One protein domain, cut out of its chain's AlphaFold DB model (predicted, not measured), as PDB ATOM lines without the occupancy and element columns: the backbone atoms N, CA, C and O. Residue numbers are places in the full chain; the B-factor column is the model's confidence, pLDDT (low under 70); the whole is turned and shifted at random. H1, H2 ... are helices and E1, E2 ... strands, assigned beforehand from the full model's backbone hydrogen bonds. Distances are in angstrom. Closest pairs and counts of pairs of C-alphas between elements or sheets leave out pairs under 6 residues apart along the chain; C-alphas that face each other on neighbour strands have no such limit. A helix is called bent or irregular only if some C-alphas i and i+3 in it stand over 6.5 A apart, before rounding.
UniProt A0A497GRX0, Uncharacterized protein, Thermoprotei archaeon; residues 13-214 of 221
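AT A GLANCE: This is residues 13 to 214 of the 221 residues of an uncharacterized protein of Thermoprotei archaeon (UniProt A0A497GRX0). A twisted four-stranded sheet, E4 E5 E6 E7, makes the core, with H3 and H6 over one face and the short H4 over the other. A small sheet, E1 E2 E3, packs partly face to face with it near E4, while bent H1 and H2 make a helical cap at one end of the longest axis. The printed part has 202 residues, with six named helices and seven named strands in the order E1 E2 H1 H2 H3 E3 E4 E5 H4 H5 E6 E7 H6. The class is mixed; the larger sheet is mixed, the smaller antiparallel. The whole is compact, with a radius of gyration of the C-alphas of 16.4 A and spans of 49 by 38 by 28 A.

IN THESE COORDINATES: E1, residues 15 to 17, begins at C-alpha 15 (-34.630, 5.451, -39.512), and E2 is residues 21 to 25. H1, residues 29 to 56, was assigned as one helix by its hydrogen bonds but is bent, C-alphas 44 and 47 being 9.5 A apart; its arms are H1a, residues 29 to 44, 23.0 A, and H1b, residues 47 to 56. H2, residues 58 to 65, is irregular, with C-alphas 59 and 62 7.4 A apart. H3 is residues 69 to 82, 20.0 A; E3 91 to 95; E4 112 to 115; E5 121 to 129, 25.3 A; H4 139 to 145; H5 150 to 161; E6 163 to 171, 25.5 A; E7 183 to 187. H6, residues 194 to 212, 26.8 A, ends at C-alpha 212 (-11.644, 4.225, -57.414).

HOW THE PARTS SIT: E4 and E5 form a hairpin, N 124 to O 112 being 2.8 A. E5, H4, H5 and E6 make a strand-helix-strand unit, parallel neighbours joined through helices, with a right-handed crossover; N 127 to O 168 is 2.8 A. E6 and E7 are parallel, N 184 to O 167 being 2.8 A. In three layers, helices on both faces, H3 has a height over the sheet of 7.8 A and H6 of 9.3 A, opposite H4 at 8.7 A; H5 is only just at the sheet's level, at 4.0 A. H3 touches H6 about perpendicular at 75 degrees, C-alphas 79 and 200 5.1 A apart, and touches H1a at C-alphas 78 and 39, 5.9 A. H1b and H2 touch only at the corner, C-alphas 54 and 60 5.0 A apart. The two sheets form a sandwich, two sheets face to face, the parts that face each other 10.2 A centre to centre; N 23 to O 16 is 3.0 A in the E1 and E2 hairpin, N 22 to O 94 2.8 A between E2 and E3. Every O i to N i+4 pair is within hydrogen-bond range in H1a, H1b, H3, H5 and H6, but 2 of 4 in H2 and 2 of 3 in H4.

THE WHOLE: The C-alphas of Gln 56 and Glu 100, the two farthest apart, are 48.8 A apart. The printed part has no cut; the links E3 to E4 and E6 to E7 are long. Mean pLDDT of the printed part is 87.1, with residues 66 to 67 and 97 to 108 under 70.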
ATOM      1  N   LYS A  13     -29.896   6.228 -34.916       88.56
ATOM      2  CA  LYS A  13     -31.086   6.624 -35.654       88.56
ATOM      3  C   LYS A  13     -32.065   5.461 -35.702       88.56
ATOM      4  O   LYS A  13     -31.710   4.304 -35.919       88.56
ATOM      5  N   ARG A  14     -33.346   5.792 -35.554       85.56
ATOM      6  CA  ARG A  14     -34.448   4.838 -35.734       85.56
ATOM      7  C   ARG A  14     -34.778   4.587 -37.201       85.56
ATOM      8  O   ARG A  14     -35.369   3.558 -37.521       85.56
ATOM      9  N   LYS A  15     -34.414   5.526 -38.073       87.12
ATOM     10  CA  LYS A  15     -34.630   5.451 -39.512       87.12
ATOM     11  C   LYS A  15     -33.544   6.206 -40.269       87.12
ATOM     12  O   LYS A  15     -33.050   7.209 -39.761       87.12
ATOM     13  N   LEU A  16     -33.262   5.749 -41.482       84.81
ATOM     14  CA  LEU A  16     -32.565   6.518 -42.509       84.81
ATOM     15  C   LEU A  16     -33.479   6.591 -43.728       84.81
ATOM     16  O   LEU A  16     -34.103   5.595 -44.114       84.81
ATOM     17  N   GLU A  17     -33.594   7.786 -44.291       79.69
ATOM     18  CA  GLU A  17     -34.331   8.022 -45.523       79.69
ATOM     19  C   GLU A  17     -33.327   8.142 -46.663       79.69
ATOM     20  O   GLU A  17     -32.359   8.885 -46.568       79.69
ATOM     21  N   ASN A  18     -33.578   7.404 -47.734       82.81
ATOM     22  CA  ASN A  18     -32.857   7.486 -48.993       82.81
ATOM     23  C   ASN A  18     -33.903   7.627 -50.120       82.81
ATOM     24  O   ASN A  18     -35.059   7.224 -49.917       82.81
ATOM     25  N   PRO A  19     -33.570   8.206 -51.288       81.25
ATOM     26  CA  PRO A  19     -34.529   8.346 -52.383       81.25
ATOM     27  C   PRO A  19     -35.167   7.015 -52.818       81.25
ATOM     28  O   PRO A  19     -36.357   6.974 -53.121       81.25
ATOM     29  N   LYS A  20     -34.410   5.911 -52.772       82.19
ATOM     30  CA  LYS A  20     -34.808   4.589 -53.290       82.19
ATOM     31  C   LYS A  20     -35.301   3.640 -52.196       82.19
ATOM     32  O   LYS A  20     -36.205   2.830 -52.423       82.19
ATOM     33  N   ILE A  21     -34.744   3.749 -50.991       84.56
ATOM     34  CA  ILE A  21     -35.073   2.864 -49.868       84.56
ATOM     35  C   ILE A  21     -35.377   3.625 -48.576       84.56
ATOM     36  O   ILE A  21     -35.025   4.788 -48.379       84.56
ATOM     37  N   ARG A  22     -36.042   2.943 -47.652       86.38
ATOM     38  CA  ARG A  22     -36.223   3.369 -46.268       86.38
ATOM     39  C   ARG A  22     -35.627   2.317 -45.354       86.38
ATOM     40  O   ARG A  22     -35.985   1.148 -45.455       86.38
ATOM     41  N   LEU A  23     -34.781   2.735 -44.420       89.19
ATOM     42  CA  LEU A  23     -34.303   1.857 -43.359       89.19
ATOM     43  C   LEU A  23     -35.043   2.143 -42.064       89.19
ATOM     44  O   LEU A  23     -35.244   3.304 -41.701       89.19
ATOM     45  N   ARG A  24     -35.429   1.087 -41.347       89.75
ATOM     46  CA  ARG A  24     -36.018   1.181 -40.007       89.75
ATOM     47  C   ARG A  24     -35.320   0.222 -39.062       89.75
ATOM     48  O   ARG A  24     -35.168  -0.952 -39.377       89.75
ATOM     49  N   SER A  25     -34.929   0.712 -37.893       90.31
ATOM     50  CA  SER A  25     -34.349  -0.135 -36.854       90.31
ATOM     51  C   SER A  25     -35.403  -1.078 -36.273       90.31
ATOM     52  O   SER A  25     -36.478  -0.625 -35.866       90.31
ATOM     53  N   LYS A  26     -35.074  -2.370 -36.162       90.94
ATOM     54  CA  LYS A  26     -35.872  -3.360 -35.416       90.94
ATOM     55  C   LYS A  26     -35.570  -3.354 -33.907       90.94
ATOM     56  O   LYS A  26     -36.195  -4.082 -33.137       90.94
ATOM     57  N   LEU A  27     -34.627  -2.523 -33.467       88.69
ATOM     58  CA  LEU A  27     -34.126  -2.533 -32.101       88.69
ATOM     59  C   LEU A  27     -35.226  -2.166 -31.095       88.69
ATOM     60  O   LEU A  27     -35.908  -1.146 -31.225       88.69
ATOM     61  N   SER A  28     -35.400  -2.958 -30.039       89.06
ATOM     62  CA  SER A  28     -36.331  -2.594 -28.963       89.06
ATOM     63  C   SER A  28     -35.812  -1.376 -28.185       89.06
ATOM     64  O   SER A  28     -34.610  -1.121 -28.134       89.06
ATOM     65  N   LYS A  29     -36.698  -0.610 -27.529       88.12
ATOM     66  CA  LYS A  29     -36.275   0.502 -26.644       88.12
ATOM     67  C   LYS A  29     -35.328   0.034 -25.533       88.12
ATOM     68  O   LYS A  29     -34.429   0.769 -25.140       88.12
ATOM     69  N   ARG A  30     -35.528  -1.187 -25.025       90.12
ATOM     70  CA  ARG A  30     -34.652  -1.792 -24.017       90.12
ATOM     71  C   ARG A  30     -33.257  -2.051 -24.588       90.12
ATOM     72  O   ARG A  30     -32.290  -1.584 -23.996       90.12
ATOM     73  N   LYS A  31     -33.162  -2.726 -25.740       89.06
ATOM     74  CA  LYS A  31     -31.872  -2.994 -26.391       89.06
ATOM     75  C   LYS A  31     -31.151  -1.709 -26.794       89.06
ATOM     76  O   LYS A  31     -29.954  -1.601 -26.580       89.06
ATOM     77  N   GLU A  32     -31.871  -0.698 -27.280       89.75
ATOM     78  CA  GLU A  32     -31.291   0.611 -27.615       89.75
ATOM     79  C   GLU A  32     -30.591   1.268 -26.419       89.75
ATOM     80  O   GLU A  32     -29.484   1.789 -26.569       89.75
ATOM     81  N   ARG A  33     -31.188   1.206 -25.221       90.38
ATOM     82  CA  ARG A  33     -30.551   1.717 -23.997       90.38
ATOM     83  C   ARG A  33     -29.270   0.952 -23.672       90.38
ATOM     84  O   ARG A  33     -28.243   1.585 -23.450       90.38
ATOM     85  N   LEU A  34     -29.311  -0.381 -23.720       91.25
ATOM     86  CA  LEU A  34     -28.132  -1.219 -23.472       91.25
ATOM     87  C   LEU A  34     -27.021  -0.935 -24.490       91.25
ATOM     88  O   LEU A  34     -25.881  -0.683 -24.113       91.25
ATOM     89  N   TYR A  35     -27.351  -0.881 -25.779       93.00
ATOM     90  CA  TYR A  35     -26.387  -0.568 -26.831       93.00
ATOM     91  C   TYR A  35     -25.792   0.834 -26.660       93.00
ATOM     92  O   TYR A  35     -24.603   1.032 -26.899       93.00
ATOM     93  N   THR A  36     -26.586   1.803 -26.198       92.38
ATOM     94  CA  THR A  36     -26.107   3.166 -25.919       92.38
ATOM     95  C   THR A  36     -25.135   3.181 -24.740       92.38
ATOM     96  O   THR A  36     -24.091   3.830 -24.808       92.38
ATOM     97  N   GLU A  37     -25.444   2.456 -23.662       93.12
ATOM     98  CA  GLU A  37     -24.552   2.304 -22.506       93.12
ATOM     99  C   GLU A  37     -23.231   1.623 -22.899       93.12
ATOM    100  O   GLU A  37     -22.159   2.124 -22.552       93.12
ATOM    101  N   LEU A  38     -23.286   0.552 -23.700       92.88
ATOM    102  CA  LEU A  38     -22.090  -0.103 -24.238       92.88
ATOM    103  C   LEU A  38     -21.286   0.812 -25.150       92.88
ATOM    104  O   LEU A  38     -20.066   0.887 -25.012       92.88
ATOM    105  N   GLY A  39     -21.947   1.552 -26.039       93.88
ATOM    106  CA  GLY A  39     -21.267   2.495 -26.918       93.88
ATOM    107  C   GLY A  39     -20.537   3.586 -26.136       93.88
ATOM    108  O   GLY A  39     -19.396   3.923 -26.450       93.88
ATOM    109  N   ARG A  40     -21.133   4.084 -25.045       93.31
ATOM    110  CA  ARG A  40     -20.465   5.021 -24.125       93.31
ATOM    111  C   ARG A  40     -19.262   4.386 -23.432       93.31
ATOM    112  O   ARG A  40     -18.242   5.055 -23.277       93.31
ATOM    113  N   ALA A  41     -19.356   3.121 -23.025       93.25
ATOM    114  CA  ALA A  41     -18.217   2.399 -22.465       93.25
ATOM    115  C   ALA A  41     -17.073   2.276 -23.490       93.25
ATOM    116  O   ALA A  41     -15.923   2.559 -23.148       93.25
ATOM    117  N   MET A  42     -17.387   1.970 -24.754       94.44
ATOM    118  CA  MET A  42     -16.399   1.890 -25.839       94.44
ATOM    119  C   MET A  42     -15.698   3.218 -26.111       94.44
ATOM    120  O   MET A  42     -14.482   3.244 -26.279       94.44
ATOM    121  N   LEU A  43     -16.426   4.336 -26.099       89.62
ATOM    122  CA  LEU A  43     -15.799   5.652 -26.250       89.62
ATOM    123  C   LEU A  43     -14.812   5.962 -25.117       89.62
ATOM    124  O   LEU A  43     -13.800   6.624 -25.343       89.62
ATOM    125  N   ARG A  44     -15.086   5.482 -23.898       90.00
ATOM    126  CA  ARG A  44     -14.241   5.735 -22.723       90.00
ATOM    127  C   ARG A  44     -13.006   4.841 -22.672       90.00
ATOM    128  O   ARG A  44     -11.938   5.333 -22.327       90.00
ATOM    129  N   GLY A  45     -13.145   3.557 -22.994       89.88
ATOM    130  CA  GLY A  45     -12.087   2.566 -22.764       89.88
ATOM    131  C   GLY A  45     -11.989   1.468 -23.817       89.88
ATOM    132  O   GLY A  45     -11.448   0.405 -23.528       89.88
ATOM    133  N   GLY A  46     -12.518   1.701 -25.017       92.00
ATOM    134  CA  GLY A  46     -12.417   0.771 -26.136       92.00
ATOM    135  C   GLY A  46     -13.264  -0.488 -25.990       92.00
ATOM    136  O   GLY A  46     -14.165  -0.586 -25.151       92.00
ATOM    137  N   LEU A  47     -12.947  -1.486 -26.813       91.44
ATOM    138  CA  LEU A  47     -13.602  -2.794 -26.774       91.44
ATOM    139  C   LEU A  47     -13.478  -3.449 -25.394       91.44
ATOM    140  O   LEU A  47     -14.436  -4.056 -24.918       91.44
ATOM    141  N   GLN A  48     -12.338  -3.284 -24.716       92.81
ATOM    142  CA  GLN A  48     -12.103  -3.848 -23.387       92.81
ATOM    143  C   GLN A  48     -13.143  -3.378 -22.365       92.81
ATOM    144  O   GLN A  48     -13.656  -4.190 -21.595       92.81
ATOM    145  N   ALA A  49     -13.486  -2.086 -22.371       93.12
ATOM    146  CA  ALA A  49     -14.496  -1.543 -21.467       93.12
ATOM    147  C   ALA A  49     -15.888  -2.136 -21.731       93.12
ATOM    148  O   ALA A  49     -16.616  -2.420 -20.781       93.12
ATOM    149  N   ALA A  50     -16.238  -2.376 -22.998       91.69
ATOM    150  CA  ALA A  50     -17.494  -3.027 -23.358       91.69
ATOM    151  C   ALA A  50     -17.545  -4.493 -22.913       91.69
ATOM    152  O   ALA A  50     -18.523  -4.901 -22.291       91.69
ATOM    153  N   PHE A  51     -16.482  -5.268 -23.159       90.38
ATOM    154  CA  PHE A  51     -16.398  -6.652 -22.678       90.38
ATOM    155  C   PHE A  51     -16.521  -6.720 -21.154       90.38
ATOM    156  O   PHE A  51     -17.337  -7.484 -20.641       90.38
ATOM    157  N   LYS A  52     -15.793  -5.857 -20.437       91.88
ATOM    158  CA  LYS A  52     -15.861  -5.771 -18.976       91.88
ATOM    159  C   LYS A  52     -17.269  -5.429 -18.483       91.88
ATOM    160  O   LYS A  52     -17.744  -6.068 -17.550       91.88
ATOM    161  N   LEU A  53     -17.951  -4.465 -19.110       91.50
ATOM    162  CA  LEU A  53     -19.328  -4.115 -18.750       91.50
ATOM    163  C   LEU A  53     -20.278  -5.305 -18.947       91.50
ATOM    164  O   LEU A  53     -21.061  -5.613 -18.051       91.50
ATOM    165  N   CYS A  54     -20.166  -6.012 -20.075       90.38
ATOM    166  CA  CYS A  54     -20.957  -7.214 -20.343       90.38
ATOM    167  C   CYS A  54     -20.708  -8.349 -19.340       90.38
ATOM    168  O   CYS A  54     -21.615  -9.140 -19.079       90.38
ATOM    169  N   ASP A  55     -19.496  -8.451 -18.795       89.00
ATOM    170  CA  ASP A  55     -19.152  -9.475 -17.809       89.00
ATOM    171  C   ASP A  55     -19.597  -9.112 -16.385       89.00
ATOM    172  O   ASP A  55     -19.883 -10.012 -15.594       89.00
ATOM    173  N   GLN A  56     -19.671  -7.821 -16.053       90.44
ATOM    174  CA  GLN A  56     -19.951  -7.340 -14.695       90.44
ATOM    175  C   GLN A  56     -21.428  -7.025 -14.437       90.44
ATOM    176  O   GLN A  56     -21.878  -7.117 -13.297       90.44
ATOM    177  N   ASP A  57     -22.190  -6.655 -15.467       89.75
ATOM    178  CA  ASP A  57     -23.577  -6.224 -15.318       89.75
ATOM    179  C   ASP A  57     -24.548  -7.228 -15.958       89.75
ATOM    180  O   ASP A  57     -24.582  -7.442 -17.174       89.75
ATOM    181  N   ALA A  58     -25.388  -7.834 -15.115       87.56
ATOM    182  CA  ALA A  58     -26.337  -8.871 -15.509       87.56
ATOM    183  C   ALA A  58     -27.352  -8.415 -16.573       87.56
ATOM    184  O   ALA A  58     -27.877  -9.263 -17.301       87.56
ATOM    185  N   ARG A  59     -27.607  -7.106 -16.718       89.12
ATOM    186  CA  ARG A  59     -28.491  -6.558 -17.762       89.12
ATOM    187  C   ARG A  59     -27.971  -6.857 -19.170       89.12
ATOM    188  O   ARG A  59     -28.773  -6.971 -20.092       89.12
ATOM    189  N   PHE A  60     -26.659  -7.037 -19.317       87.25
ATOM    190  CA  PHE A  60     -25.975  -7.316 -20.581       87.25
ATOM    191  C   PHE A  60     -25.764  -8.811 -20.845       87.25
ATOM    192  O   PHE A  60     -25.131  -9.181 -21.836       87.25
ATOM    193  N   ARG A  61     -26.312  -9.693 -19.998       79.94
ATOM    194  CA  ARG A  61     -26.178 -11.148 -20.157       79.94
ATOM    195  C   ARG A  61     -26.682 -11.628 -21.521       79.94
ATOM    196  O   ARG A  61     -26.054 -12.506 -22.099       79.94
ATOM    197  N   GLU A  62     -27.743 -11.020 -22.054       78.25
ATOM    198  CA  GLU A  62     -28.293 -11.354 -23.379       78.25
ATOM    199  C   GLU A  62     -27.275 -11.156 -24.520       78.25
ATOM    200  O   GLU A  62     -27.155 -12.001 -25.409       78.25
ATOM    201  N   ILE A  63     -26.460 -10.103 -24.423       79.62
ATOM    202  CA  ILE A  63     -25.406  -9.734 -25.382       79.62
ATOM    203  C   ILE A  63     -24.228 -10.714 -25.304       79.62
ATOM    204  O   ILE A  63     -23.580 -11.049 -26.296       79.62
ATOM    205  N   LYS A  64     -23.952 -11.219 -24.098       71.44
ATOM    206  CA  LYS A  64     -22.955 -12.267 -23.877       71.44
ATOM    207  C   LYS A  64     -23.424 -13.611 -24.436       71.44
ATOM    208  O   LYS A  64     -22.647 -14.306 -25.087       71.44
ATOM    209  N   THR A  65     -24.691 -13.968 -24.217       70.00
ATOM    210  CA  THR A  65     -25.263 -15.237 -24.697       70.00
ATOM    211  C   THR A  65     -25.404 -15.302 -26.216       70.00
ATOM    212  O   THR A  65     -25.351 -16.395 -26.768       70.00
ATOM    213  N   SER A  66     -25.502 -14.162 -26.906       69.19
ATOM    214  CA  SER A  66     -25.480 -14.089 -28.375       69.19
ATOM    215  C   SER A  66     -24.068 -14.200 -28.979       69.19
ATOM    216  O   SER A  66     -23.872 -13.941 -30.166       69.19
ATOM    217  N   GLY A  67     -23.066 -14.594 -28.181       64.62
ATOM    218  CA  GLY A  67     -21.710 -14.870 -28.661       64.62
ATOM    219  C   GLY A  67     -20.867 -13.618 -28.903       64.62
ATOM    220  O   GLY A  67     -19.922 -13.661 -29.683       64.62
ATOM    221  N   TYR A  68     -21.193 -12.495 -28.252       72.19
ATOM    222  CA  TYR A  68     -20.516 -11.201 -28.412       72.19
ATOM    223  C   TYR A  68     -20.583 -10.592 -29.828       72.19
ATOM    224  O   TYR A  68     -19.966  -9.551 -30.067       72.19
ATOM    225  N   GLY A  69     -21.362 -11.169 -30.751       82.12
ATOM    226  CA  GLY A  69     -21.607 -10.586 -32.075       82.12
ATOM    227  C   GLY A  69     -22.217  -9.186 -31.975       82.12
ATOM    228  O   GLY A  69     -21.770  -8.259 -32.641       82.12
ATOM    229  N   GLU A  70     -23.134  -8.989 -31.027       88.88
ATOM    230  CA  GLU A  70     -23.728  -7.679 -30.749       88.88
ATOM    231  C   GLU A  70     -22.685  -6.636 -30.290       88.88
ATOM    232  O   GLU A  70     -22.806  -5.466 -30.647       88.88
ATOM    233  N   ILE A  71     -21.611  -7.031 -29.587       90.88
ATOM    234  CA  ILE A  71     -20.512  -6.105 -29.249       90.88
ATOM    235  C   ILE A  71     -19.819  -5.611 -30.519       90.88
ATOM    236  O   ILE A  71     -19.527  -4.422 -30.626       90.88
ATOM    237  N   ALA A  72     -19.574  -6.486 -31.495       92.38
ATOM    238  CA  ALA A  72     -18.956  -6.083 -32.755       92.38
ATOM    239  C   ALA A  72     -19.864  -5.154 -33.572       92.38
ATOM    240  O   ALA A  72     -19.384  -4.147 -34.092       92.38
ATOM    241  N   ASN A  73     -21.171  -5.425 -33.611       94.50
ATOM    242  CA  ASN A  73     -22.155  -4.550 -34.254       94.50
ATOM    243  C   ASN A  73     -22.109  -3.137 -33.651       94.50
ATOM    244  O   ASN A  73     -22.027  -2.141 -34.373       94.50
ATOM    245  N   ILE A  74     -22.108  -3.047 -32.316       94.69
ATOM    246  CA  ILE A  74     -22.035  -1.771 -31.595       94.69
ATOM    247  C   ILE A  74     -20.683  -1.095 -31.830       94.69
ATOM    248  O   ILE A  74     -20.653   0.112 -32.039       94.69
ATOM    249  N   ALA A  75     -19.577  -1.841 -31.848       95.31
ATOM    250  CA  ALA A  75     -18.250  -1.283 -32.101       95.31
ATOM    251  C   ALA A  75     -18.158  -0.627 -33.482       95.31
ATOM    252  O   ALA A  75     -17.677   0.500 -33.590       95.31
ATOM    253  N   VAL A  76     -18.692  -1.286 -34.514       97.06
ATOM    254  CA  VAL A  76     -18.808  -0.714 -35.861       97.06
ATOM    255  C   VAL A  76     -19.685   0.536 -35.847       97.06
ATOM    256  O   VAL A  76     -19.281   1.571 -36.369       97.06
ATOM    257  N   ALA A  77     -20.847   0.494 -35.196       96.50
ATOM    258  CA  ALA A  77     -21.720   1.660 -35.109       96.50
ATOM    259  C   ALA A  77     -21.064   2.847 -34.386       96.50
ATOM    260  O   ALA A  77     -21.142   3.977 -34.860       96.50
ATOM    261  N   VAL A  78     -20.379   2.603 -33.269       95.69
ATOM    262  CA  VAL A  78     -19.648   3.625 -32.506       95.69
ATOM    263  C   VAL A  78     -18.504   4.206 -33.331       95.69
ATOM    264  O   VAL A  78     -18.325   5.422 -33.325       95.69
ATOM    265  N   ALA A  79     -17.767   3.369 -34.064       95.81
ATOM    266  CA  ALA A  79     -16.697   3.805 -34.954       95.81
ATOM    267  C   ALA A  79     -17.216   4.781 -36.022       95.81
ATOM    268  O   ALA A  79     -16.638   5.850 -36.222       95.81
ATOM    269  N   MET A  80     -18.358   4.470 -36.640       96.38
ATOM    270  CA  MET A  80     -18.972   5.342 -37.644       96.38
ATOM    271  C   MET A  80     -19.577   6.616 -37.026       96.38
ATOM    272  O   MET A  80     -19.360   7.705 -37.551       96.38
ATOM    273  N   ILE A  81     -20.240   6.530 -35.866       94.06
ATOM    274  CA  ILE A  81     -20.746   7.715 -35.140       94.06
ATOM    275  C   ILE A  81     -19.597   8.654 -34.755       94.06
ATOM    276  O   ILE A  81     -19.711   9.869 -34.907       94.06
ATOM    277  N   LYS A  82     -18.462   8.111 -34.296       91.81
ATOM    278  CA  LYS A  82     -17.269   8.896 -33.944       91.81
ATOM    279  C   LYS A  82     -16.703   9.661 -35.149       91.81
ATOM    280  O   LYS A  82     -16.122  10.728 -34.966       91.81
ATOM    281  N   ARG A  83     -16.901   9.145 -36.366       91.56
ATOM    282  CA  ARG A  83     -16.562   9.808 -37.636       91.56
ATOM    283  C   ARG A  83     -17.636  10.784 -38.137       91.56
ATOM    284  O   ARG A  83     -17.438  11.390 -39.182       91.56
ATOM    285  N   GLY A  84     -18.734  10.959 -37.404       91.38
ATOM    286  CA  GLY A  84     -19.812  11.891 -37.744       91.38
ATOM    287  C   GLY A  84     -20.939  11.290 -38.585       91.38
ATOM    288  O   GLY A  84     -21.832  12.026 -38.997       91.38
ATOM    289  N   TYR A  85     -20.939   9.977 -38.829       92.44
ATOM    290  CA  TYR A  85     -22.011   9.336 -39.585       92.44
ATOM    291  C   TYR A  85     -23.254   9.102 -38.730       92.44
ATOM    292  O   TYR A  85     -23.187   8.715 -37.561       92.44
ATOM    293  N   GLU A  86     -24.414   9.248 -39.362       93.12
ATOM    294  CA  GLU A  86     -25.665   8.745 -38.815       93.12
ATOM    295  C   GLU A  86     -25.727   7.220 -38.955       93.12
ATOM    296  O   GLU A  86     -25.483   6.679 -40.029       93.12
ATOM    297  N   VAL A  87     -26.079   6.508 -37.880       94.81
ATOM    298  CA  VAL A  87     -26.069   5.038 -37.878       94.81
ATOM    299  C   VAL A  87     -27.404   4.464 -37.427       94.81
ATOM    300  O   VAL A  87     -27.966   4.893 -36.419       94.81
ATOM    301  N   VAL A  88     -27.879   3.442 -38.139       94.25
ATOM    302  CA  VAL A  88     -29.021   2.600 -37.761       94.25
ATOM    303  C   VAL A  88     -28.509   1.209 -37.405       94.25
ATOM    304  O   VAL A  88     -27.813   0.580 -38.198       94.25
ATOM    305  N   LEU A  89     -28.886   0.715 -36.226       93.19
ATOM    306  CA  LEU A  89     -28.633  -0.663 -35.802       93.19
ATOM    307  C   LEU A  89     -29.835  -1.558 -36.089       93.19
ATOM    308  O   LEU A  89     -30.984  -1.110 -35.991       93.19
ATOM    309  N   GLU A  90     -29.559  -2.817 -36.422       92.12
ATOM    310  CA  GLU A  90     -30.563  -3.797 -36.855       92.12
ATOM    311  C   GLU A  90     -31.524  -3.240 -37.938       92.12
ATOM    312  O   GLU A  90     -32.751  -3.300 -37.764       92.12
ATOM    313  N   PRO A  91     -31.011  -2.603 -39.018       92.44
ATOM    314  CA  PRO A  91     -31.839  -1.981 -40.045       92.44
ATOM    315  C   PRO A  91     -32.576  -3.024 -40.887       92.44
ATOM    316  O   PRO A  91     -31.959  -3.854 -41.549       92.44
ATOM    317  N   MET A  92     -33.900  -2.914 -40.929       88.50
ATOM    318  CA  MET A  92     -34.740  -3.546 -41.940       88.50
ATOM    319  C   MET A  92     -34.866  -2.647 -43.164       88.50
ATOM    320  O   MET A  92     -35.053  -1.431 -43.033       88.50
ATOM    321  N   ILE A  93     -34.823  -3.263 -44.341       86.38
ATOM    322  CA  ILE A  93     -34.931  -2.569 -45.620       86.38
ATOM    323  C   ILE A  93     -36.392  -2.558 -46.055       86.38
ATOM    324  O   ILE A  93     -37.026  -3.600 -46.200       86.38
ATOM    325  N   GLN A  94     -36.923  -1.364 -46.290       82.38
ATOM    326  CA  GLN A  94     -38.210  -1.158 -46.932       82.38
ATOM    327  C   GLN A  94     -37.979  -0.440 -48.262       82.38
ATOM    328  O   GLN A  94     -37.600   0.730 -48.298       82.38
ATOM    329  N   ILE A  95     -38.212  -1.145 -49.364       75.75
ATOM    330  CA  ILE A  95     -38.079  -0.594 -50.715       75.75
ATOM    331  C   ILE A  95     -39.272   0.333 -50.987       75.75
ATOM    332  O   ILE A  95     -40.413  -0.025 -50.681       75.75
ATOM    333  N   LYS A  96     -39.013   1.543 -51.504       72.75
ATOM    334  CA  LYS A  96     -40.055   2.569 -51.692       72.75
ATOM    335  C   LYS A  96     -40.878   2.376 -52.967       72.75
ATOM    336  O   LYS A  96     -42.067   2.678 -52.956       72.75
ATOM    337  N   GLU A  97     -40.289   1.852 -54.040       66.94
ATOM    338  CA  GLU A  97     -40.985   1.628 -55.314       66.94
ATOM    339  C   GLU A  97     -41.247   0.140 -55.576       66.94
ATOM    340  O   GLU A  97     -40.431  -0.713 -55.236       66.94
ATOM    341  N   LYS A  98     -42.358  -0.170 -56.261       54.22
ATOM    342  CA  LYS A  98     -42.667  -1.499 -56.823       54.22
ATOM    343  C   LYS A  98     -41.742  -1.846 -58.004       54.22
ATOM    344  O   LYS A  98     -42.209  -2.278 -59.054       54.22
ATOM    345  N   ARG A  99     -40.437  -1.602 -57.890       53.94
ATOM    346  CA  ARG A  99     -39.483  -2.120 -58.869       53.94
ATOM    347  C   ARG A  99     -39.318  -3.602 -58.589       53.94
ATOM    348  O   ARG A  99     -39.046  -3.987 -57.453       53.94
ATOM    349  N   GLU A 100     -39.506  -4.419 -59.618       53.69
ATOM    350  CA  GLU A 100     -39.133  -5.826 -59.567       53.69
ATOM    351  C   GLU A 100     -37.641  -5.907 -59.267       53.69
ATOM    352  O   GLU A 100     -36.786  -5.638 -60.114       53.69
ATOM    353  N   PHE A 101     -37.326  -6.238 -58.023       57.41
ATOM    354  CA  PHE A 101     -35.969  -6.524 -57.628       57.41
ATOM    355  C   PHE A 101     -35.544  -7.808 -58.327       57.41
ATOM    356  O   PHE A 101     -35.940  -8.905 -57.945       57.41
ATOM    357  N   ARG A 102     -34.708  -7.676 -59.358       58.97
ATOM    358  CA  ARG A 102     -34.111  -8.833 -60.046       58.97
ATOM    359  C   ARG A 102     -33.043  -9.538 -59.201       58.97
ATOM    360  O   ARG A 102     -32.452 -10.511 -59.653       58.97
ATOM    361  N   MET A 103     -32.764  -9.011 -58.010       63.03
ATOM    362  CA  MET A 103     -31.788  -9.520 -57.058       63.03
ATOM    363  C   MET A 103     -32.450  -9.732 -55.701       63.03
ATOM    364  O   MET A 103     -33.134  -8.841 -55.200       63.03
ATOM    365  N   SER A 104     -32.219 -10.893 -55.093       63.47
ATOM    366  CA  SER A 104     -32.694 -11.170 -53.742       63.47
ATOM    367  C   SER A 104     -31.812 -10.437 -52.733       63.47
ATOM    368  O   SER A 104     -30.684 -10.847 -52.466       63.47
ATOM    369  N   ILE A 105     -32.308  -9.330 -52.186       64.75
ATOM    370  CA  ILE A 105     -31.747  -8.748 -50.964       64.75
ATOM    371  C   ILE A 105     -32.652  -9.175 -49.825       64.75
ATOM    372  O   ILE A 105     -33.856  -8.924 -49.865       64.75
ATOM    373  N   ASP A 106     -32.061  -9.782 -48.798       69.81
ATOM    374  CA  ASP A 106     -32.782 -10.125 -47.576       69.81
ATOM    375  C   ASP A 106     -33.400  -8.852 -46.949       69.81
ATOM    376  O   ASP A 106     -32.658  -7.929 -46.599       69.81
ATOM    377  N   PRO A 107     -34.739  -8.766 -46.802       63.31
ATOM    378  CA  PRO A 107     -35.397  -7.637 -46.138       63.31
ATOM    379  C   PRO A 107     -35.235  -7.667 -44.606       63.31
ATOM    380  O   PRO A 107     -35.625  -6.716 -43.917       63.31
ATOM    381  N   GLY A 108     -34.701  -8.761 -44.056       68.06
ATOM    382  CA  GLY A 108     -34.365  -8.926 -42.649       68.06
ATOM    383  C   GLY A 108     -33.267  -7.969 -42.168       68.06
ATOM    384  O   GLY A 108     -32.636  -7.270 -42.960       68.06
ATOM    385  N   PRO A 109     -33.045  -7.892 -40.843       79.25
ATOM    386  CA  PRO A 109     -32.123  -6.919 -40.290       79.25
ATOM    387  C   PRO A 109     -30.676  -7.259 -40.660       79.25
ATOM    388  O   PRO A 109     -30.182  -8.340 -40.330       79.25
ATOM    389  N   TYR A 110     -29.995  -6.306 -41.291       88.81
ATOM    390  CA  TYR A 110     -28.530  -6.260 -41.287       88.81
ATOM    391  C   TYR A 110     -28.044  -5.863 -39.889       88.81
ATOM    392  O   TYR A 110     -28.850  -5.550 -39.014       88.81
ATOM    393  N   ASP A 111     -26.739  -5.882 -39.645       94.44
ATOM    394  CA  ASP A 111     -26.202  -5.558 -38.323       94.44
ATOM    395  C   ASP A 111     -26.124  -4.036 -38.118       94.44
ATOM    396  O   ASP A 111     -26.578  -3.508 -37.095       94.44
ATOM    397  N   VAL A 112     -25.610  -3.316 -39.121       96.12
ATOM    398  CA  VAL A 112     -25.398  -1.860 -39.086       96.12
ATOM    399  C   VAL A 112     -25.692  -1.252 -40.458       96.12
ATOM    400  O   VAL A 112     -25.368  -1.851 -41.479       96.12
ATOM    401  N   ALA A 113     -26.257  -0.047 -40.504       96.12
ATOM    402  CA  ALA A 113     -26.316   0.765 -41.718       96.12
ATOM    403  C   ALA A 113     -25.938   2.218 -41.453       96.12
ATOM    404  O   ALA A 113     -26.238   2.756 -40.385       96.12
ATOM    405  N   TYR A 114     -25.321   2.852 -42.447       95.50
ATOM    406  CA  TYR A 114     -24.970   4.271 -42.423       95.50
ATOM    407  C   TYR A 114     -24.971   4.846 -43.851       95.50
ATOM    408  O   TYR A 114     -24.711   4.103 -44.805       95.50
ATOM    409  N   PRO A 115     -25.282   6.141 -44.039       94.12
ATOM    410  CA  PRO A 115     -25.239   6.761 -45.355       94.12
ATOM    411  C   PRO A 115     -23.783   6.941 -45.795       94.12
ATOM    412  O   PRO A 115     -22.973   7.504 -45.061       94.12
ATOM    413  N   ILE A 116     -23.454   6.477 -47.000       92.62
ATOM    414  CA  ILE A 116     -22.204   6.852 -47.677       92.62
ATOM    415  C   ILE A 116     -22.353   8.275 -48.220       92.62
ATOM    416  O   ILE A 116     -21.422   9.070 -48.131       92.62
ATOM    417  N   ASN A 117     -23.535   8.583 -48.756       89.62
ATOM    418  CA  ASN A 117     -23.970   9.905 -49.196       89.62
ATOM    419  C   ASN A 117     -25.511   9.931 -49.297       89.62
ATOM    420  O   ASN A 117     -26.178   9.014 -48.810       89.62
ATOM    421  N   GLU A 118     -26.085  10.967 -49.913       86.50
ATOM    422  CA  GLU A 118     -27.542  11.141 -50.019       86.50
ATOM    423  C   GLU A 118     -28.243  10.016 -50.799       86.50
ATOM    424  O   GLU A 118     -29.385   9.659 -50.499       86.50
ATOM    425  N   GLU A 119     -27.556   9.407 -51.768       88.25
ATOM    426  CA  GLU A 119     -28.138   8.394 -52.651       88.25
ATOM    427  C   GLU A 119     -27.756   6.961 -52.290       88.25
ATOM    428  O   GLU A 119     -28.422   6.026 -52.747       88.25
ATOM    429  N   ILE A 120     -26.720   6.763 -51.473       91.50
ATOM    430  CA  ILE A 120     -26.130   5.445 -51.232       91.50
ATOM    431  C   ILE A 120     -26.013   5.167 -49.741       91.50
ATOM    432  O   ILE A 120     -25.400   5.924 -48.985       91.50
ATOM    433  N   VAL A 121     -26.538   4.015 -49.330       93.81
ATOM    434  CA  VAL A 121     -26.449   3.518 -47.957       93.81
ATOM    435  C   VAL A 121     -25.622   2.237 -47.896       93.81
ATOM    436  O   VAL A 121     -25.872   1.281 -48.629       93.81
ATOM    437  N   ALA A 122     -24.652   2.196 -46.989       95.44
ATOM    438  CA  ALA A 122     -23.938   0.972 -46.658       95.44
ATOM    439  C   ALA A 122     -24.804   0.074 -45.765       95.44
ATOM    440  O   ALA A 122     -25.387   0.546 -44.786       95.44
ATOM    441  N   LEU A 123     -24.844  -1.221 -46.076       95.25
ATOM    442  CA  LEU A 123     -25.492  -2.255 -45.269       95.25
ATOM    443  C   LEU A 123     -24.436  -3.264 -44.824       95.25
ATOM    444  O   LEU A 123     -23.821  -3.936 -45.649       95.25
ATOM    445  N   LEU A 124     -24.205  -3.363 -43.522       96.44
ATOM    446  CA  LEU A 124     -23.118  -4.161 -42.975       96.44
ATOM    447  C   LEU A 124     -23.651  -5.428 -42.322       96.44
ATOM    448  O   LEU A 124     -24.546  -5.374 -41.476       96.44
ATOM    449  N   GLU A 125     -23.044  -6.557 -42.668       95.12
ATOM    450  CA  GLU A 125     -23.096  -7.776 -41.862       95.12
ATOM    451  C   GLU A 125     -21.774  -7.891 -41.097       95.12
ATOM    452  O   GLU A 125     -20.699  -7.881 -41.694       95.12
ATOM    453  N   VAL A 126     -21.832  -7.943 -39.771       94.94
ATOM    454  CA  VAL A 126     -20.662  -7.828 -38.899       94.94
ATOM    455  C   VAL A 126     -20.440  -9.137 -38.154       94.94
ATOM    456  O   VAL A 126     -21.362  -9.784 -37.648       94.94
ATOM    457  N   ARG A 127     -19.179  -9.556 -38.095       92.31
ATOM    458  CA  ARG A 127     -18.755 -10.789 -37.439       92.31
ATOM    459  C   ARG A 127     -17.536 -10.530 -36.573       92.31
ATOM    460  O   ARG A 127     -16.566  -9.909 -37.006       92.31
ATOM    461  N   LEU A 128     -17.583 -11.050 -35.352       89.06
ATOM    462  CA  LEU A 128     -16.441 -11.109 -34.451       89.06
ATOM    463  C   LEU A 128     -15.830 -12.501 -34.528       89.06
ATOM    464  O   LEU A 128     -16.557 -13.490 -34.471       89.06
ATOM    465  N   ARG A 129     -14.506 -12.576 -34.608       87.12
ATOM    466  CA  ARG A 129     -13.775 -13.837 -34.550       87.12
ATOM    467  C   ARG A 129     -12.697 -13.796 -33.474       87.12
ATOM    468  O   ARG A 129     -11.854 -12.890 -33.439       87.12
ATOM    469  N   ARG A 130     -12.688 -14.827 -32.631       79.25
ATOM    470  CA  ARG A 130     -11.676 -15.062 -31.597       79.25
ATOM    471  C   ARG A 130     -10.637 -16.082 -32.055       79.25
ATOM    472  O   ARG A 130     -10.740 -16.714 -33.108       79.25
ATOM    473  N   ARG A 131      -9.563 -16.212 -31.274       79.88
ATOM    474  CA  ARG A 131      -8.516 -17.208 -31.531       79.88
ATOM    475  C   ARG A 131      -9.125 -18.614 -31.527       79.88
ATOM    476  O   ARG A 131      -9.841 -18.956 -30.599       79.88
ATOM    477  N   GLY A 132      -8.790 -19.420 -32.533       75.56
ATOM    478  CA  GLY A 132      -9.239 -20.813 -32.634       75.56
ATOM    479  C   GLY A 132     -10.610 -21.008 -33.286       75.56
ATOM    480  O   GLY A 132     -10.940 -22.129 -33.640       75.56
ATOM    481  N   GLU A 133     -11.373 -19.938 -33.520       78.88
ATOM    482  CA  GLU A 133     -12.650 -20.021 -34.233       78.88
ATOM    483  C   GLU A 133     -12.431 -20.016 -35.755       78.88
ATOM    484  O   GLU A 133     -11.458 -19.444 -36.271       78.88
ATOM    485  N   THR A 134     -13.340 -20.640 -36.499       77.50
ATOM    486  CA  THR A 134     -13.455 -20.453 -37.949       77.50
ATOM    487  C   THR A 134     -14.086 -19.093 -38.242       77.50
ATOM    488  O   THR A 134     -14.786 -18.523 -37.407       77.50
ATOM    489  N   ALA A 135     -13.798 -18.516 -39.413       73.88
ATOM    490  CA  ALA A 135     -14.523 -17.321 -39.832       73.88
ATOM    491  C   ALA A 135     -15.989 -17.717 -40.078       73.88
ATOM    492  O   ALA A 135     -16.220 -18.621 -40.886       73.88
ATOM    493  N   PRO A 136     -16.961 -17.105 -39.381       79.19
ATOM    494  CA  PRO A 136     -18.363 -17.397 -39.635       79.19
ATOM    495  C   PRO A 136     -18.739 -16.930 -41.050       79.19
ATOM    496  O   PRO A 136     -18.172 -15.939 -41.528       79.19
ATOM    497  N   PRO A 137     -19.683 -17.615 -41.719       84.50
ATOM    498  CA  PRO A 137     -20.193 -17.156 -43.000       84.50
ATOM    499  C   PRO A 137     -20.910 -15.813 -42.838       84.50
ATOM    500  O   PRO A 137     -21.450 -15.489 -41.767       84.50
ATOM    501  N   PHE A 138     -20.944 -15.051 -43.921       90.31
ATOM    502  CA  PHE A 138     -21.685 -13.807 -44.003       90.31
ATOM    503  C   PHE A 138     -22.970 -14.053 -44.788       90.31
ATOM    504  O   PHE A 138     -23.155 -13.557 -45.893       90.31
ATOM    505  N   GLY A 139     -23.854 -14.879 -44.228       87.12
ATOM    506  CA  GLY A 139     -24.945 -15.514 -44.963       87.12
ATOM    507  C   GLY A 139     -25.935 -14.576 -45.664       87.12
ATOM    508  O   GLY A 139     -26.701 -15.067 -46.490       87.12
ATOM    509  N   ARG A 140     -25.971 -13.269 -45.367       87.44
ATOM    510  CA  ARG A 140     -26.769 -12.310 -46.153       87.44
ATOM    511  C   ARG A 140     -25.972 -11.754 -47.315       87.44
ATOM    512  O   ARG A 140     -26.474 -11.771 -48.434       87.44
ATOM    513  N   VAL A 141     -24.756 -11.270 -47.068       89.75
ATOM    514  CA  VAL A 141     -23.944 -10.714 -48.158       89.75
ATOM    515  C   VAL A 141     -23.421 -11.804 -49.091       89.75
ATOM    516  O   VAL A 141     -23.406 -11.582 -50.293       89.75
ATOM    517  N   ASP A 142     -23.110 -12.998 -48.586       89.56
ATOM    518  CA  ASP A 142     -22.709 -14.155 -49.393       89.56
ATOM    519  C   ASP A 142     -23.785 -14.451 -50.454       89.56
ATOM    520  O   ASP A 142     -23.492 -14.406 -51.648       89.56
ATOM    521  N   LYS A 143     -25.060 -14.571 -50.048       87.81
ATOM    522  CA  LYS A 143     -26.207 -14.789 -50.955       87.81
ATOM    523  C   LYS A 143     -26.366 -13.720 -52.033       87.81
ATOM    524  O   LYS A 143     -26.789 -14.024 -53.143       87.81
ATOM    525  N   VAL A 144     -26.039 -12.465 -51.725       86.12
ATOM    526  CA  VAL A 144     -26.109 -11.366 -52.704       86.12
ATOM    527  C   VAL A 144     -25.077 -11.558 -53.823       86.12
ATOM    528  O   VAL A 144     -25.316 -11.151 -54.963       86.12
ATOM    529  N   TYR A 145     -23.939 -12.181 -53.512       86.69
ATOM    530  CA  TYR A 145     -22.784 -12.300 -54.404       86.69
ATOM    531  C   TYR A 145     -22.529 -13.723 -54.932       86.69
ATOM    532  O   TYR A 145     -21.620 -13.901 -55.741       86.69
ATOM    533  N   GLU A 146     -23.314 -14.719 -54.516       82.50
ATOM    534  CA  GLU A 146     -23.140 -16.140 -54.860       82.50
ATOM    535  C   GLU A 146     -23.298 -16.442 -56.363       82.50
ATOM    536  O   GLU A 146     -22.633 -17.337 -56.881       82.50
ATOM    537  N   GLU A 147     -24.125 -15.687 -57.094       71.75
ATOM    538  CA  GLU A 147     -24.570 -16.085 -58.442       71.75
ATOM    539  C   GLU A 147     -23.884 -15.353 -59.606       71.75
ATOM    540  O   GLU A 147     -24.083 -15.709 -60.771       71.75
ATOM    541  N   ARG A 148     -23.129 -14.278 -59.349       78.75
ATOM    542  CA  ARG A 148     -22.671 -13.363 -60.410       78.75
ATOM    543  C   ARG A 148     -21.327 -12.711 -60.088       78.75
ATOM    544  O   ARG A 148     -20.983 -12.539 -58.921       78.75
ATOM    545  N   PRO A 149     -20.572 -12.258 -61.111       84.69
ATOM    546  CA  PRO A 149     -19.354 -11.495 -60.883       84.69
ATOM    547  C   PRO A 149     -19.625 -10.263 -60.008       84.69
ATOM    548  O   PRO A 149     -20.569  -9.509 -60.253       84.69
ATOM    549  N   LEU A 150     -18.753 -10.034 -59.023       84.50
ATOM    550  CA  LEU A 150     -18.924  -8.998 -57.999       84.50
ATOM    551  C   LEU A 150     -19.197  -7.604 -58.589       84.50
ATOM    552  O   LEU A 150     -20.109  -6.908 -58.158       84.50
ATOM    553  N   LYS A 151     -18.397  -7.180 -59.576       84.25
ATOM    554  CA  LYS A 151     -18.433  -5.802 -60.091       84.25
ATOM    555  C   LYS A 151     -19.787  -5.440 -60.735       84.25
ATOM    556  O   LYS A 151     -20.334  -4.408 -60.352       84.25
ATOM    557  N   PRO A 152     -20.351  -6.237 -61.665       86.12
ATOM    558  CA  PRO A 152     -21.716  -6.039 -62.156       86.12
ATOM    559  C   PRO A 152     -22.766  -5.979 -61.046       86.12
ATOM    560  O   PRO A 152     -23.577  -5.059 -61.040       86.12
ATOM    561  N   VAL A 153     -22.713  -6.908 -60.084       86.75
ATOM    562  CA  VAL A 153     -23.664  -6.949 -58.965       86.75
ATOM    563  C   VAL A 153     -23.610  -5.665 -58.149       86.75
ATOM    564  O   VAL A 153     -24.633  -5.015 -57.964       86.75
ATOM    565  N   MET A 154     -22.421  -5.253 -57.704       87.44
ATOM    566  CA  MET A 154     -22.275  -4.033 -56.910       87.44
ATOM    567  C   MET A 154     -22.725  -2.792 -57.687       87.44
ATOM    568  O   MET A 154     -23.361  -1.921 -57.102       87.44
ATOM    569  N   LYS A 155     -22.455  -2.716 -58.999       85.81
ATOM    570  CA  LYS A 155     -22.945  -1.614 -59.841       85.81
ATOM    571  C   LYS A 155     -24.470  -1.556 -59.890       85.81
ATOM    572  O   LYS A 155     -25.018  -0.470 -59.761       85.81
ATOM    573  N   THR A 156     -25.146  -2.694 -60.039       87.00
ATOM    574  CA  THR A 156     -26.614  -2.772 -59.973       87.00
ATOM    575  C   THR A 156     -27.125  -2.373 -58.588       87.00
ATOM    576  O   THR A 156     -28.033  -1.556 -58.481       87.00
ATOM    577  N   LEU A 157     -26.515  -2.881 -57.515       88.00
ATOM    578  CA  LEU A 157     -26.918  -2.568 -56.140       88.00
ATOM    579  C   LEU A 157     -26.803  -1.076 -55.814       88.00
ATOM    580  O   LEU A 157     -27.728  -0.477 -55.264       88.00
ATOM    581  N   VAL A 158     -25.700  -0.458 -56.218       88.94
ATOM    582  CA  VAL A 158     -25.468   0.969 -56.008       88.94
ATOM    583  C   VAL A 158     -26.331   1.810 -56.954       88.94
ATOM    584  O   VAL A 158     -27.043   2.710 -56.507       88.94
ATOM    585  N   GLY A 159     -26.310   1.501 -58.251       85.25
ATOM    586  CA  GLY A 159     -26.978   2.276 -59.296       85.25
ATOM    587  C   GLY A 159     -28.500   2.206 -59.225       85.25
ATOM    588  O   GLY A 159     -29.160   3.243 -59.185       85.25
ATOM    589  N   ASP A 160     -29.074   1.009 -59.129       83.06
ATOM    590  CA  ASP A 160     -30.526   0.828 -59.221       83.06
ATOM    591  C   ASP A 160     -31.209   0.943 -57.861       83.06
ATOM    592  O   ASP A 160     -32.349   1.407 -57.777       83.06
ATOM    593  N   TYR A 161     -30.506   0.569 -56.789       83.69
ATOM    594  CA  TYR A 161     -31.108   0.415 -55.464       83.69
ATOM    595  C   TYR A 161     -30.536   1.350 -54.396       83.69
ATOM    596  O   TYR A 161     -31.150   1.494 -53.341       83.69
ATOM    597  N   GLY A 162     -29.418   2.030 -54.668       88.38
ATOM    598  CA  GLY A 162     -28.817   2.971 -53.720       88.38
ATOM    599  C   GLY A 162     -28.253   2.284 -52.478       88.38
ATOM    600  O   GLY A 162     -28.283   2.855 -51.388       88.38
ATOM    601  N   ILE A 163     -27.770   1.046 -52.611       90.25
ATOM    602  CA  ILE A 163     -27.213   0.295 -51.486       90.25
ATOM    603  C   ILE A 163     -25.854  -0.319 -51.792       90.25
ATOM    604  O   ILE A 163     -25.553  -0.705 -52.920       90.25
ATOM    605  N   LEU A 164     -25.065  -0.483 -50.737       93.44
ATOM    606  CA  LEU A 164     -23.793  -1.188 -50.766       93.44
ATOM    607  C   LEU A 164     -23.734  -2.208 -49.616       93.44
ATOM    608  O   LEU A 164     -23.363  -1.835 -48.501       93.44
ATOM    609  N   PRO A 165     -24.111  -3.478 -49.847       93.38
ATOM    610  CA  PRO A 165     -24.013  -4.519 -48.833       93.38
ATOM    611  C   PRO A 165     -22.601  -5.117 -48.776       93.38
ATOM    612  O   PRO A 165     -22.073  -5.553 -49.797       93.38
ATOM    613  N   PHE A 166     -21.975  -5.170 -47.603       95.44
ATOM    614  CA  PHE A 166     -20.663  -5.808 -47.443       95.44
ATOM    615  C   PHE A 166     -20.425  -6.323 -46.021       95.44
ATOM    616  O   PHE A 166     -21.085  -5.914 -45.064       95.44
ATOM    617  N   GLY A 167     -19.501  -7.273 -45.891       96.06
ATOM    618  CA  GLY A 167     -19.182  -7.917 -44.620       96.06
ATOM    619  C   GLY A 167     -18.044  -7.219 -43.877       96.06
ATOM    620  O   GLY A 167     -17.086  -6.754 -44.496       96.06
ATOM    621  N   ILE A 168     -18.104  -7.205 -42.547       96.38
ATOM    622  CA  ILE A 168     -17.005  -6.795 -41.665       96.38
ATOM    623  C   ILE A 168     -16.595  -7.983 -40.797       96.38
ATOM    624  O   ILE A 168     -17.374  -8.449 -39.966       96.38
ATOM    625  N   LEU A 169     -15.355  -8.447 -40.943       94.06
ATOM    626  CA  LEU A 169     -14.754  -9.439 -40.055       94.06
ATOM    627  C   LEU A 169     -13.778  -8.754 -39.098       94.06
ATOM    628  O   LEU A 169     -12.695  -8.337 -39.512       94.06
ATOM    629  N   ILE A 170     -14.127  -8.698 -37.815       92.94
ATOM    630  CA  ILE A 170     -13.242  -8.217 -36.752       92.94
ATOM    631  C   ILE A 170     -12.516  -9.411 -36.138       92.94
ATOM    632  O   ILE A 170     -13.114 -10.239 -35.448       92.94
ATOM    633  N   ASN A 171     -11.209  -9.494 -36.367       89.81
ATOM    634  CA  ASN A 171     -10.336 -10.477 -35.742       89.81
ATOM    635  C   ASN A 171      -9.617  -9.847 -34.548       89.81
ATOM    636  O   ASN A 171      -8.720  -9.025 -34.729       89.81
ATOM    637  N   ILE A 172      -9.949 -10.299 -33.335       84.31
ATOM    638  CA  ILE A 172      -9.225  -9.892 -32.115       84.31
ATOM    639  C   ILE A 172      -7.768 -10.373 -32.173       84.31
ATOM    640  O   ILE A 172      -6.849  -9.682 -31.751       84.31
ATOM    641  N   THR A 173      -7.540 -11.547 -32.757       83.31
ATOM    642  CA  THR A 173      -6.196 -12.117 -32.907       83.31
ATOM    643  C   THR A 173      -5.623 -11.772 -34.284       83.31
ATOM    644  O   THR A 173      -6.316 -11.989 -35.283       83.31
ATOM    645  N   PRO A 174      -4.361 -11.314 -34.389       80.75
ATOM    646  CA  PRO A 174      -3.734 -10.980 -35.667       80.75
ATOM    647  C   PRO A 174      -3.439 -12.247 -36.483       80.75
ATOM    648  O   PRO A 174      -2.364 -12.834 -36.400       80.75
ATOM    649  N   ILE A 175      -4.415 -12.700 -37.271       80.06
ATOM    650  CA  ILE A 175      -4.291 -13.867 -38.155       80.06
ATOM    651  C   ILE A 175      -4.648 -13.458 -39.581       80.06
ATOM    652  O   ILE A 175      -5.647 -12.781 -39.833       80.06
ATOM    653  N   LYS A 176      -3.831 -13.900 -40.541       78.62
ATOM    654  CA  LYS A 176      -4.103 -13.714 -41.966       78.62
ATOM    655  C   LYS A 176      -5.163 -14.717 -42.411       78.62
ATOM    656  O   LYS A 176      -4.924 -15.918 -42.426       78.62
ATOM    657  N   ILE A 177      -6.328 -14.202 -42.791       82.00
ATOM    658  CA  ILE A 177      -7.438 -14.992 -43.331       82.00
ATOM    659  C   ILE A 177      -7.764 -14.469 -44.720       82.00
ATOM    660  O   ILE A 177      -7.805 -13.248 -44.930       82.00
ATOM    661  N   LYS A 178      -7.981 -15.400 -45.651       84.12
ATOM    662  CA  LYS A 178      -8.536 -15.110 -46.969       84.12
ATOM    663  C   LYS A 178     -10.037 -14.890 -46.806       84.12
ATOM    664  O   LYS A 178     -10.745 -15.796 -46.382       84.12
ATOM    665  N   THR A 179     -10.495 -13.687 -47.113       87.94
ATOM    666  CA  THR A 179     -11.913 -13.327 -47.109       87.94
ATOM    667  C   THR A 179     -12.377 -13.043 -48.536       87.94
ATOM    668  O   THR A 179     -11.540 -12.718 -49.389       87.94
ATOM    669  N   PRO A 180     -13.681 -13.181 -48.831       89.81
ATOM    670  CA  PRO A 180     -14.237 -12.725 -50.095       89.81
ATOM    671  C   PRO A 180     -13.957 -11.230 -50.342       89.81
ATOM    672  O   PRO A 180     -13.781 -10.469 -49.388       89.81
ATOM    673  N   PRO A 181     -13.938 -10.779 -51.608       89.88
ATOM    674  CA  PRO A 181     -13.620  -9.392 -51.965       89.88
ATOM    675  C   PRO A 181     -14.621  -8.342 -51.450       89.88
ATOM    676  O   PRO A 181     -14.285  -7.164 -51.429       89.88
ATOM    677  N   TYR A 182     -15.819  -8.752 -51.028       91.50
ATOM    678  CA  TYR A 182     -16.839  -7.908 -50.389       91.50
ATOM    679  C   TYR A 182     -16.787  -7.966 -48.851       91.50
ATOM    680  O   TYR A 182     -17.731  -7.548 -48.187       91.50
ATOM    681  N   VAL A 183     -15.723  -8.521 -48.264       94.12
ATOM    682  CA  VAL A 183     -15.548  -8.606 -46.810       94.12
ATOM    683  C   VAL A 183     -14.285  -7.863 -46.391       94.12
ATOM    684  O   VAL A 183     -13.169  -8.240 -46.762       94.12
ATOM    685  N   VAL A 184     -14.460  -6.848 -45.547       95.06
ATOM    686  CA  VAL A 184     -13.373  -6.106 -44.905       95.06
ATOM    687  C   VAL A 184     -12.856  -6.912 -43.721       95.06
ATOM    688  O   VAL A 184     -13.576  -7.164 -42.757       95.06
ATOM    689  N   ASN A 185     -11.592  -7.325 -43.788       93.31
ATOM    690  CA  ASN A 185     -10.937  -8.074 -42.720       93.31
ATOM    691  C   ASN A 185     -10.061  -7.151 -41.863       93.31
ATOM    692  O   ASN A 185      -8.985  -6.736 -42.296       93.31
ATOM    693  N   ILE A 186     -10.500  -6.893 -40.633       93.38
ATOM    694  CA  ILE A 186      -9.806  -6.062 -39.645       93.38
ATOM    695  C   ILE A 186      -9.029  -6.992 -38.716       93.38
ATOM    696  O   ILE A 186      -9.618  -7.775 -37.969       93.38
ATOM    697  N   ARG A 187      -7.698  -6.972 -38.814       89.62
ATOM    698  CA  ARG A 187      -6.817  -7.972 -38.192       89.62
ATOM    699  C   ARG A 187      -6.107  -7.413 -36.972       89.62
ATOM    700  O   ARG A 187      -5.376  -6.444 -37.108       89.62
ATOM    701  N   GLY A 188      -6.220  -8.111 -35.842       85.56
ATOM    702  CA  GLY A 188      -5.460  -7.785 -34.634       85.56
ATOM    703  C   GLY A 188      -5.890  -6.464 -34.015       85.56
ATOM    704  O   GLY A 188      -5.034  -5.672 -33.644       85.56
ATOM    705  N   ILE A 189      -7.202  -6.235 -33.954       90.12
ATOM    706  CA  ILE A 189      -7.757  -4.974 -33.470       90.12
ATOM    707  C   ILE A 189      -7.308  -4.677 -32.035       90.12
ATOM    708  O   ILE A 189      -7.360  -5.554 -31.162       90.12
ATOM    709  N   SER A 190      -6.903  -3.433 -31.775       91.38
ATOM    710  CA  SER A 190      -6.614  -2.995 -30.409       91.38
ATOM    711  C   SER A 190      -7.863  -3.106 -29.525       91.38
ATOM    712  O   SER A 190      -8.967  -2.711 -29.896       91.38
ATOM    713  N   MET A 191      -7.694  -3.620 -28.305       91.12
ATOM    714  CA  MET A 191      -8.781  -3.659 -27.319       91.12
ATOM    715  C   MET A 191      -9.052  -2.280 -26.694       91.12
ATOM    716  O   MET A 191     -10.086  -2.096 -26.047       91.12
ATOM    717  N   GLY A 192      -8.132  -1.329 -26.886       92.75
ATOM    718  CA  GLY A 192      -8.241   0.059 -26.457       92.75
ATOM    719  C   GLY A 192      -9.144   0.900 -27.360       92.75
ATOM    720  O   GLY A 192      -9.917   0.390 -28.174       92.75
ATOM    721  N   ARG A 193      -9.082   2.223 -27.189       91.38
ATOM    722  CA  ARG A 193      -9.904   3.165 -27.973       91.38
ATOM    723  C   ARG A 193      -9.462   3.228 -29.430       91.38
ATOM    724  O   ARG A 193     -10.291   3.481 -30.297       91.38
ATOM    725  N   GLU A 194      -8.186   2.967 -29.675       92.25
ATOM    726  CA  GLU A 194      -7.548   2.953 -30.987       92.25
ATOM    727  C   GLU A 194      -8.205   1.908 -31.896       92.25
ATOM    728  O   GLU A 194      -8.425   2.175 -33.070       92.25
ATOM    729  N   GLY A 195      -8.660   0.779 -31.339       92.50
ATOM    730  CA  GLY A 195      -9.378  -0.234 -32.114       92.50
ATOM    731  C   GLY A 195     -10.681   0.288 -32.723       92.50
ATOM    732  O   GLY A 195     -11.058  -0.107 -33.821       92.50
ATOM    733  N   ILE A 196     -11.363   1.226 -32.057       94.12
ATOM    734  CA  ILE A 196     -12.561   1.871 -32.618       94.12
ATOM    735  C   ILE A 196     -12.191   2.735 -33.831       94.12
ATOM    736  O   ILE A 196     -12.936   2.768 -34.811       94.12
ATOM    737  N   ASP A 197     -11.037   3.404 -33.792       92.88
ATOM    738  CA  ASP A 197     -10.547   4.194 -34.922       92.88
ATOM    739  C   ASP A 197     -10.149   3.292 -36.091       92.88
ATOM    740  O   ASP A 197     -10.638   3.510 -37.202       92.88
ATOM    741  N   GLU A 198      -9.400   2.221 -35.820       95.06
ATOM    742  CA  GLU A 198      -9.018   1.201 -36.805       95.06
ATOM    743  C   GLU A 198     -10.238   0.618 -37.538       95.06
ATOM    744  O   GLU A 198     -10.189   0.411 -38.754       95.06
ATOM    745  N   ILE A 199     -11.356   0.389 -36.828       96.50
ATOM    746  CA  ILE A 199     -12.605  -0.072 -37.456       96.50
ATOM    747  C   ILE A 199     -13.071   0.916 -38.518       96.50
ATOM    748  O   ILE A 199     -13.318   0.530 -39.661       96.50
ATOM    749  N   SER A 200     -13.200   2.188 -38.140       95.75
ATOM    750  CA  SER A 200     -13.694   3.213 -39.058       95.75
ATOM    751  C   SER A 200     -12.765   3.417 -40.253       95.75
ATOM    752  O   SER A 200     -13.245   3.551 -41.376       95.75
ATOM    753  N   GLU A 201     -11.448   3.380 -40.040       96.12
ATOM    754  CA  GLU A 201     -10.450   3.544 -41.101       96.12
ATOM    755  C   GLU A 201     -10.578   2.450 -42.148       96.12
ATOM    756  O   GLU A 201     -10.689   2.748 -43.333       96.12
ATOM    757  N   LYS A 202     -10.664   1.187 -41.721       97.12
ATOM    758  CA  LYS A 202     -10.777   0.060 -42.653       97.12
ATOM    759  C   LYS A 202     -12.094   0.047 -43.419       97.12
ATOM    760  O   LYS A 202     -12.116  -0.362 -44.578       97.12
ATOM    761  N   ILE A 203     -13.181   0.501 -42.798       97.44
ATOM    762  CA  ILE A 203     -14.469   0.655 -43.481       97.44
ATOM    763  C   ILE A 203     -14.384   1.762 -44.539       97.44
ATOM    764  O   ILE A 203     -14.810   1.548 -45.673       97.44
ATOM    765  N   ILE A 204     -13.811   2.917 -44.192       95.81
ATOM    766  CA  ILE A 204     -13.670   4.055 -45.108       95.81
ATOM    767  C   ILE A 204     -12.734   3.701 -46.269       95.81
ATOM    768  O   ILE A 204     -13.118   3.887 -47.417       95.81
ATOM    769  N   GLU A 205     -11.564   3.110 -46.003       95.94
ATOM    770  CA  GLU A 205     -10.630   2.631 -47.037       95.94
ATOM    771  C   GLU A 205     -11.327   1.711 -48.052       95.94
ATOM    772  O   GLU A 205     -11.125   1.830 -49.261       95.94
ATOM    773  N   PHE A 206     -12.185   0.802 -47.577       95.75
ATOM    774  CA  PHE A 206     -12.944  -0.081 -48.456       95.75
ATOM    775  C   PHE A 206     -13.923   0.694 -49.348       95.75
ATOM    776  O   PHE A 206     -13.973   0.449 -50.557       95.75
ATOM    777  N   VAL A 207     -14.673   1.638 -48.779       94.38
ATOM    778  CA  VAL A 207     -15.615   2.480 -49.533       94.38
ATOM    779  C   VAL A 207     -14.884   3.350 -50.560       94.38
ATOM    780  O   VAL A 207     -15.315   3.408 -51.712       94.38
ATOM    781  N   GLU A 208     -13.749   3.953 -50.203       92.62
ATOM    782  CA  GLU A 208     -12.921   4.727 -51.137       92.62
ATOM    783  C   GLU A 208     -12.394   3.849 -52.280       92.62
ATOM    784  O   GLU A 208     -12.535   4.204 -53.451       92.62
ATOM    785  N   SER A 209     -11.936   2.629 -51.985       91.88
ATOM    786  CA  SER A 209     -11.522   1.683 -53.033       91.88
ATOM    787  C   SER A 209     -12.665   1.317 -53.997       91.88
ATOM    788  O   SER A 209     -12.438   1.025 -55.174       91.88
ATOM    789  N   CYS A 210     -13.919   1.348 -53.531       89.94
ATOM    790  CA  CYS A 210     -15.087   1.145 -54.387       89.94
ATOM    791  C   CYS A 210     -15.333   2.346 -55.316       89.94
ATOM    792  O   CYS A 210     -15.779   2.148 -56.453       89.94
ATOM    793  N   LYS A 211     -15.018   3.571 -54.880       87.81
ATOM    794  CA  LYS A 211     -15.069   4.772 -55.731       87.81
ATOM    795  C   LYS A 211     -13.999   4.720 -56.819       87.81
ATOM    796  O   LYS A 211     -14.325   4.887 -57.991       87.81
ATOM    797  N   GLU A 212     -12.759   4.379 -56.461       87.69
ATOM    798  CA  GLU A 212     -11.644   4.225 -57.414       87.69
ATOM    799  C   GLU A 212     -11.937   3.177 -58.497       87.69
ATOM    800  O   GLU A 212     -11.548   3.311 -59.654       87.69
ATOM    801  N   ARG A 213     -12.683   2.127 -58.143       85.25
ATOM    802  CA  ARG A 213     -13.102   1.063 -59.073       85.25
ATOM    803  C   ARG A 213     -14.341   1.415 -59.902       85.25
ATOM    804  O   ARG A 213     -14.823   0.554 -60.653       85.25
ATOM    805  N   HIS A 214     -14.862   2.635 -59.764       83.44
ATOM    806  CA  HIS A 214     -16.097   3.120 -60.385       83.44
ATOM    807  C   HIS A 214     -17.305   2.213 -60.090       83.44
ATOM    808  O   HIS A 214     -18.107   1.906 -60.979       83.44
TER     809      HIS A 214